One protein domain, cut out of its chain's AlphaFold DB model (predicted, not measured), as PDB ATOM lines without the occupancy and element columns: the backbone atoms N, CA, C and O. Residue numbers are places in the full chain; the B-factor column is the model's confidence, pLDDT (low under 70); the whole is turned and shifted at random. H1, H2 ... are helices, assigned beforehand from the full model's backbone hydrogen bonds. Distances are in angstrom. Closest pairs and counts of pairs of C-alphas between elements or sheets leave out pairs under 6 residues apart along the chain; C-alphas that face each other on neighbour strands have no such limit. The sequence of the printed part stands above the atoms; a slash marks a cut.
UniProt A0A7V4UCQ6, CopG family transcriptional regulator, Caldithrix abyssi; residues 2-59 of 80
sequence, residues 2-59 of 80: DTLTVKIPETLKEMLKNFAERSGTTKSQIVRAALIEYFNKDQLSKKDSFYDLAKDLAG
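This is residues 2 to 59 of the 80 residues of the protein "CopG family transcriptional regulator" of Caldithrix abyssi (UniProt A0A7V4UCQ6). One long helix, H2, makes most of the length of a thin, open rod; its first residues, 27 to 30, meet the side of H1 at residues 16 to 20, with H1 set crosswise to it, and the short H3 lies beyond the last end of H2 without touching either helix. The printed part has 58 residues with three named helices, in the order H1, H2, H3, and no named strand, an all-helix class. It is extended, with a radius of gyration of the C-alphas of 17.3 A, and spans 50 by 23 by 22 A.

H2, residues 27 to 45, touches H1, residues 10 to 23, with residues 27 to 30 alone. The closest C-alphas of the two are those of Ala 20 and Lys 27, 5.9 A apart. Their lines are about perpendicular, at 78 degrees. H3, residues 50 to 54, is apart from both. In H1, H2 and H3 every O i to N i+4 pair is within hydrogen-bond range.

H2 is 27.0 A long from first to last C-alpha, H1 20.0 A and H3 6.2 A. C-alpha 10 begins H1 at (119.290, 88.565, 48.690), and C-alpha 54 ends H3 at (145.302, 97.469, 85.114).

The C-alphas farthest apart, of Glu 10 and Gly 59, are 53.3 A apart. Residues 32 to 59 stand free. Both links are tight, and the printed part has no cut. Residues 42 to 48 have pLDDT under 70.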
ATOM      1  N   ASP A   2     121.662 105.749  65.627       90.94
ATOM      2  CA  ASP A   2     122.059 106.160  64.283       90.94
ATOM      3  C   ASP A   2     121.669 105.085  63.271       90.94
ATOM      4  O   ASP A   2     121.641 103.889  63.583       90.94
ATOM      5  N   THR A   3     121.323 105.516  62.061       92.88
ATOM      6  CA  THR A   3     120.866 104.619  60.998       92.88
ATOM      7  C   THR A   3     122.054 104.127  60.184       92.88
ATOM      8  O   THR A   3     122.805 104.917  59.620       92.88
ATOM      9  N   LEU A   4     122.184 102.806  60.077       90.88
ATOM     10  CA  LEU A   4     123.170 102.138  59.234       90.88
ATOM     11  C   LEU A   4     122.475 101.560  57.993       90.88
ATOM     12  O   LEU A   4     121.576 100.728  58.112       90.88
ATOM     13  N   THR A   5     122.905 101.967  56.797       93.94
ATOM     14  CA  THR A   5     122.452 101.384  55.525       93.94
ATOM     15  C   THR A   5     123.563 100.532  54.928       93.94
ATOM     16  O   THR A   5     124.646 101.031  54.640       93.94
ATOM     17  N   VAL A   6     123.294  99.242  54.723       92.75
ATOM     18  CA  VAL A   6     124.266  98.276  54.190       92.75
ATOM     19  C   VAL A   6     123.609  97.464  53.083       92.75
ATOM     20  O   VAL A   6     122.477  97.002  53.226       92.75
ATOM     21  N   LYS A   7     124.327  97.281  51.972       96.06
ATOM     22  CA  LYS A   7     123.923  96.344  50.922       96.06
ATOM     23  C   LYS A   7     124.217  94.924  51.388       96.06
ATOM     24  O   LYS A   7     125.342  94.632  51.783       96.06
ATOM     25  N   ILE A   8     123.222  94.049  51.305       94.69
ATOM     26  CA  ILE A   8     123.360  92.631  51.640       94.69
ATOM     27  C   ILE A   8     122.897  91.763  50.467       94.69
ATOM     28  O   ILE A   8     122.014  92.190  49.720       94.69
ATOM     29  N   PRO A   9     123.459  90.553  50.296       97.38
ATOM     30  CA  PRO A   9     122.947  89.585  49.332       97.38
ATOM     31  C   PRO A   9     121.476  89.238  49.604       97.38
ATOM     32  O   PRO A   9     121.052  89.186  50.761       97.38
ATOM     33  N   GLU A  10     120.707  88.942  48.551       96.12
ATOM     34  CA  GLU A  10     119.290  88.565  48.690       96.12
ATOM     35  C   GLU A  10     119.107  87.309  49.556       96.12
ATOM     36  O   GLU A  10     118.208  87.263  50.392       96.12
ATOM     37  N   THR A  11     120.036  86.351  49.482       96.50
ATOM     38  CA  THR A  11     120.041  85.166  50.358       96.50
ATOM     39  C   THR A  11     120.082  85.539  51.842       96.50
ATOM     40  O   THR A  11     119.311  85.015  52.646       96.50
ATOM     41  N   LEU A  12     120.927  86.500  52.226       94.81
ATOM     42  CA  LEU A  12     121.046  86.948  53.615       94.81
ATOM     43  C   LEU A  12     119.792  87.703  54.080       94.81
ATOM     44  O   LEU A  12     119.370  87.580  55.230       94.81
ATOM     45  N   LYS A  13     119.169  88.465  53.179       94.75
ATOM     46  CA  LYS A  13     117.910  89.172  53.441       94.75
ATOM     47  C   LYS A  13     116.758  88.198  53.702       94.75
ATOM     48  O   LYS A  13     115.961  88.444  54.612       94.75
ATOM     49  N   GLU A  14     116.679  87.102  52.948       96.19
ATOM     50  CA  GLU A  14     115.704  86.029  53.173       96.19
ATOM     51  C   GLU A  14     115.949  85.308  54.500       96.19
ATOM     52  O   GLU A  14     115.017  85.143  55.290       96.19
ATOM     53  N   MET A  15     117.204  84.964  54.806       94.25
ATOM     54  CA  MET A  15     117.572  84.365  56.094       94.25
ATOM     55  C   MET A  15     117.173  85.259  57.275       94.25
ATOM     56  O   MET A  15     116.550  84.780  58.222       94.25
ATOM     57  N   LEU A  16     117.462  86.564  57.199       95.06
ATOM     58  CA  LEU A  16     117.074  87.543  58.221       95.06
ATOM     59  C   LEU A  16     115.557  87.620  58.402       95.06
ATOM     60  O   LEU A  16     115.083  87.721  59.533       95.06
ATOM     61  N   LYS A  17     114.792  87.586  57.304       95.19
ATOM     62  CA  LYS A  17     113.325  87.595  57.352       95.19
ATOM     63  C   LYS A  17     112.794  86.337  58.044       95.19
ATOM     64  O   LYS A  17     112.049  86.455  59.012       95.19
ATOM     65  N   ASN A  18     113.230  85.162  57.598       96.00
ATOM     66  CA  ASN A  18     112.767  83.883  58.135       96.00
ATOM     67  C   ASN A  18     113.122  83.727  59.619       96.00
ATOM     68  O   ASN A  18     112.317  83.234  60.407       96.00
ATOM     69  N   PHE A  19     114.322  84.155  60.018       95.44
ATOM     70  CA  PHE A  19     114.743  84.096  61.414       95.44
ATOM     71  C   PHE A  19     113.932  85.053  62.295       95.44
ATOM     72  O   PHE A  19     113.504  84.657  63.378       95.44
ATOM     73  N   ALA A  20     113.678  86.278  61.828       95.75
ATOM     74  CA  ALA A  20     112.846  87.258  62.530       95.75
ATOM     75  C   ALA A  20     111.432  86.719  62.796       95.75
ATOM     76  O   ALA A  20     110.968  86.749  63.934       95.75
ATOM     77  N   GLU A  21     110.795  86.145  61.773       94.50
ATOM     78  CA  GLU A  21     109.456  85.554  61.881       94.50
ATOM     79  C   GLU A  21     109.419  84.385  62.873       94.50
ATOM     80  O   GLU A  21     108.545  84.335  63.734       94.50
ATOM     81  N   ARG A  22     110.400  83.476  62.809       94.62
ATOM     82  CA  ARG A  22     110.466  82.305  63.702       94.62
ATOM     83  C   ARG A  22     110.752  82.665  65.159       94.62
ATOM     84  O   ARG A  22     110.282  81.975  66.054       94.62
ATOM     85  N   SER A  23     111.554  83.701  65.392       89.75
ATOM     86  CA  SER A  23     111.993  84.105  66.735       89.75
ATOM     87  C   SER A  23     111.109  85.176  67.379       89.75
ATOM     88  O   SER A  23     111.336  85.521  68.536       89.75
ATOM     89  N   GLY A  24     110.125  85.726  66.655       93.75
ATOM     90  CA  GLY A  24     109.310  86.844  67.141       93.75
ATOM     91  C   GLY A  24     110.122  88.127  67.357       93.75
ATOM     92  O   GLY A  24     109.766  88.955  68.193       93.75
ATOM     93  N   THR A  25     111.233  88.288  66.633       94.31
ATOM     94  CA  THR A  25     112.123  89.451  66.741       94.31
ATOM     95  C   THR A  25     112.113  90.274  65.457       94.31
ATOM     96  O   THR A  25     111.564  89.884  64.430       94.31
ATOM     97  N   THR A  26     112.722  91.455  65.495       94.75
ATOM     98  CA  THR A  26     112.876  92.317  64.317       94.75
ATOM     99  C   THR A  26     114.245  92.134  63.667       94.75
ATOM    100  O   THR A  26     115.249  91.885  64.338       94.75
ATOM    101  N   LYS A  27     114.330  92.377  62.353       92.69
ATOM    102  CA  LYS A  27     115.603  92.373  61.606       92.69
ATOM    103  C   LYS A  27     116.659  93.266  62.266       92.69
ATOM    104  O   LYS A  27     117.806  92.865  62.414       92.69
ATOM    105  N   SER A  28     116.256  94.448  62.734       93.19
ATOM    106  CA  SER A  28     117.152  95.390  63.412       93.19
ATOM    107  C   SER A  28     117.630  94.899  64.780       93.19
ATOM    108  O   SER A  28     118.702  95.303  65.218       93.19
ATOM    109  N   GLN A  29     116.861  94.071  65.495       93.88
ATOM    110  CA  GLN A  29     117.341  93.430  66.728       93.88
ATOM    111  C   GLN A  29     118.390  92.368  66.415       93.88
ATOM    112  O   GLN A  29     119.441  92.368  67.047       93.88
ATOM    113  N   ILE A  30     118.145  91.537  65.399       95.00
ATOM    114  CA  ILE A  30     119.083  90.494  64.967       95.00
ATOM    115  C   ILE A  30     120.412  91.113  64.530       95.00
ATOM    116  O   ILE A  30     121.465  90.715  65.016       95.00
ATOM    117  N   VAL A  31     120.370  92.127  63.658       94.19
ATOM    118  CA  VAL A  31     121.585  92.795  63.164       94.19
ATOM    119  C   VAL A  31     122.356  93.450  64.310       94.19
ATOM    120  O   VAL A  31     123.572  93.306  64.382       94.19
ATOM    121  N   ARG A  32     121.672  94.123  65.246       94.19
ATOM    122  CA  ARG A  32     122.337  94.704  66.424       94.19
ATOM    123  C   ARG A  32     122.989  93.638  67.302       94.19
ATOM    124  O   ARG A  32     124.132  93.829  67.702       94.19
ATOM    125  N   ALA A  33     122.298  92.532  67.576       93.44
ATOM    126  CA  ALA A  33     122.849  91.434  68.367       93.44
ATOM    127  C   ALA A  33     124.086  90.820  67.693       93.44
ATOM    128  O   ALA A  33     125.111  90.648  68.346       93.44
ATOM    129  N   ALA A  34     124.025  90.589  66.379       93.00
ATOM    130  CA  ALA A  34     125.149  90.069  65.606       93.00
ATOM    131  C   ALA A  34     126.360  91.015  65.617       93.00
ATOM    132  O   ALA A  34     127.491  90.555  65.749       93.00
ATOM    133  N   LEU A  35     126.143  92.333  65.517       93.38
ATOM    134  CA  LEU A  35     127.224  93.320  65.614       93.38
ATOM    135  C   LEU A  35     127.868  93.325  67.005       93.38
ATOM    136  O   LEU A  35     129.091  93.337  67.101       93.38
ATOM    137  N   ILE A  36     127.067  93.276  68.075       92.62
ATOM    138  CA  ILE A  36     127.584  93.183  69.450       92.62
ATOM    139  C   ILE A  36     128.414  91.908  69.616       92.62
ATOM    140  O   ILE A  36     129.533  91.966  70.118       92.62
ATOM    141  N   GLU A  37     127.906  90.762  69.157       93.06
ATOM    142  CA  GLU A  37     128.634  89.494  69.227       93.06
ATOM    143  C   GLU A  37     129.948  89.545  68.432       93.06
ATOM    144  O   GLU A  37     130.979  89.078  68.914       93.06
ATOM    145  N   TYR A  38     129.933  90.148  67.241       90.00
ATOM    146  CA  TYR A  38     131.122  90.326  66.411       90.00
ATOM    147  C   TYR A  38     132.191  91.169  67.120       90.00
ATOM    148  O   TYR A  38     133.345  90.752  67.197       90.00
ATOM    149  N   PHE A  39     131.813  92.314  67.695       85.50
ATOM    150  CA  PHE A  39     132.755  93.165  68.425       85.50
ATOM    151  C   PHE A  39     133.229  92.539  69.735       85.50
ATOM    152  O   PHE A  39     134.390  92.704  70.087       85.50
ATOM    153  N   ASN A  40     132.387  91.775  70.430       83.50
ATOM    154  CA  ASN A  40     132.814  91.050  71.626       83.50
ATOM    155  C   ASN A  40     133.835  89.954  71.285       83.50
ATOM    156  O   ASN A  40     134.794  89.760  72.025       83.50
ATOM    157  N   LYS A  41     133.680  89.267  70.145       78.75
ATOM    158  CA  LYS A  41     134.699  88.327  69.642       78.75
ATOM    159  C   LYS A  41     136.007  89.034  69.298       78.75
ATOM    160  O   LYS A  41     137.071  88.477  69.551       78.75
ATOM    161  N   ASP A  42     135.938  90.248  68.756       65.88
ATOM    162  CA  ASP A  42     137.124  91.061  68.477       65.88
ATOM    163  C   ASP A  42     137.787  91.591  69.759       65.88
ATOM    164  O   ASP A  42     139.005  91.595  69.862       65.88
ATOM    165  N   GLN A  43     137.015  91.945  70.788       60.31
ATOM    166  CA  GLN A  43     137.561  92.296  72.104       60.31
ATOM    167  C   GLN A  43     138.222  91.104  72.798       60.31
ATOM    168  O   GLN A  43     139.265  91.269  73.410       60.31
ATOM    169  N   LEU A  44     137.678  89.894  72.647       57.28
ATOM    170  CA  LEU A  44     138.336  88.674  73.124       57.28
ATOM    171  C   LEU A  44     139.630  88.358  72.351       57.28
ATOM    172  O   LEU A  44     140.503  87.669  72.878       57.28
ATOM    173  N   SER A  45     139.757  88.824  71.101       56.09
ATOM    174  CA  SER A  45     140.950  88.624  70.264       56.09
ATOM    175  C   SER A  45     141.995  89.733  70.444       56.09
ATOM    176  O   SER A  45     143.201  89.478  70.330       56.09
ATOM    177  N   LYS A  46     141.559  90.948  70.799       58.09
ATOM    178  CA  LYS A  46     142.419  91.985  71.356       58.09
ATOM    179  C   LYS A  46     142.938  91.470  72.686       58.09
ATOM    180  O   LYS A  46     142.250  91.451  73.695       58.09
ATOM    181  N   LYS A  47     144.205  91.061  72.686       56.62
ATOM    182  CA  LYS A  47     144.992  91.035  73.913       56.62
ATOM    183  C   LYS A  47     145.022  92.472  74.417       56.62
ATOM    184  O   LYS A  47     145.869  93.246  73.969       56.62
ATOM    185  N   ASP A  48     144.062  92.832  75.262       65.75
ATOM    186  CA  ASP A  48     144.127  94.060  76.034       65.75
ATOM    187  C   ASP A  48     145.529  94.111  76.629       65.75
ATOM    188  O   ASP A  48     146.039  93.122  77.178       65.75
ATOM    189  N   SER A  49     146.221  95.224  76.394       77.38
ATOM    190  CA  SER A  49     147.563  95.361  76.928       77.38
ATOM    191  C   SER A  49     147.483  95.232  78.449       77.38
ATOM    192  O   SER A  49     146.450  95.522  79.055       77.38
ATOM    193  N   PHE A  50     148.573  94.826  79.102       80.38
ATOM    194  CA  PHE A  50     148.596  94.780  80.567       80.38
ATOM    195  C   PHE A  50     148.128  96.112  81.187       80.38
ATOM    196  O   PHE A  50     147.446  96.125  82.205       80.38
ATOM    197  N   TYR A  51     148.438  97.230  80.523       85.25
ATOM    198  CA  TYR A  51     147.958  98.550  80.907       85.25
ATOM    199  C   TYR A  51     146.431  98.686  80.817       85.25
ATOM    200  O   TYR A  51     145.817  99.179  81.759       85.25
ATOM    201  N   ASP A  52     145.800  98.232  79.732       83.25
ATOM    202  CA  ASP A  52     144.344  98.330  79.559       83.25
ATOM    203  C   ASP A  52     143.569  97.574  80.640       83.25
ATOM    204  O   ASP A  52     142.517  98.052  81.065       83.25
ATOM    205  N   LEU A  53     144.129  96.457  81.111       84.38
ATOM    206  CA  LEU A  53     143.572  95.634  82.186       84.38
ATOM    207  C   LEU A  53     143.833  96.184  83.598       84.38
ATOM    208  O   LEU A  53     143.129  95.797  84.521       84.38
ATOM    209  N   ALA A  54     144.857  97.025  83.788       88.75
ATOM    210  CA  ALA A  54     145.302  97.469  85.114       88.75
ATOM    211  C   ALA A  54     145.129  98.975  85.374       88.75
ATOM    212  O   ALA A  54     145.369  99.440  86.492       88.75
ATOM    213  N   LYS A  55     144.742  99.762  84.362       88.88
ATOM    214  CA  LYS A  55     144.655 101.232  84.445       88.88
ATOM    215  C   LYS A  55     143.678 101.744  85.504       88.88
ATOM    216  O   LYS A  55     143.841 102.862  85.979       88.88
ATOM    217  N   ASP A  56     142.670 100.959  85.857       89.25
ATOM    218  CA  ASP A  56     141.655 101.282  86.858       89.25
ATOM    219  C   ASP A  56     142.041 100.832  88.276       89.25
ATOM    220  O   ASP A  56     141.443 101.293  89.246       89.25
ATOM    221  N   LEU A  57     143.061  99.979  88.422       89.56
ATOM    222  CA  LEU A  57     143.516  99.490  89.725       89.56
ATOM    223  C   LEU A  57     144.242 100.577  90.526       89.56
ATOM    224  O   LEU A  57     144.095 100.649  91.751       89.56
ATOM    225  N   ALA A  58     145.005 101.443  89.854       84.12
ATOM    226  CA  ALA A  58     145.720 102.540  90.496       84.12
ATOM    227  C   ALA A  58     144.737 103.547  91.119       84.12
ATOM    228  O   ALA A  58     143.999 104.235  90.419       84.12
ATOM    229  N   GLY A  59     144.731 103.646  92.453       81.62
ATOM    230  CA  GLY A  59     143.841 104.555  93.186       81.62
ATOM    231  C   GLY A  59     142.395 104.064  93.343       81.62
ATOM    232  O   GLY A  59     141.544 104.823  93.804       81.62
TER     233      GLY A  59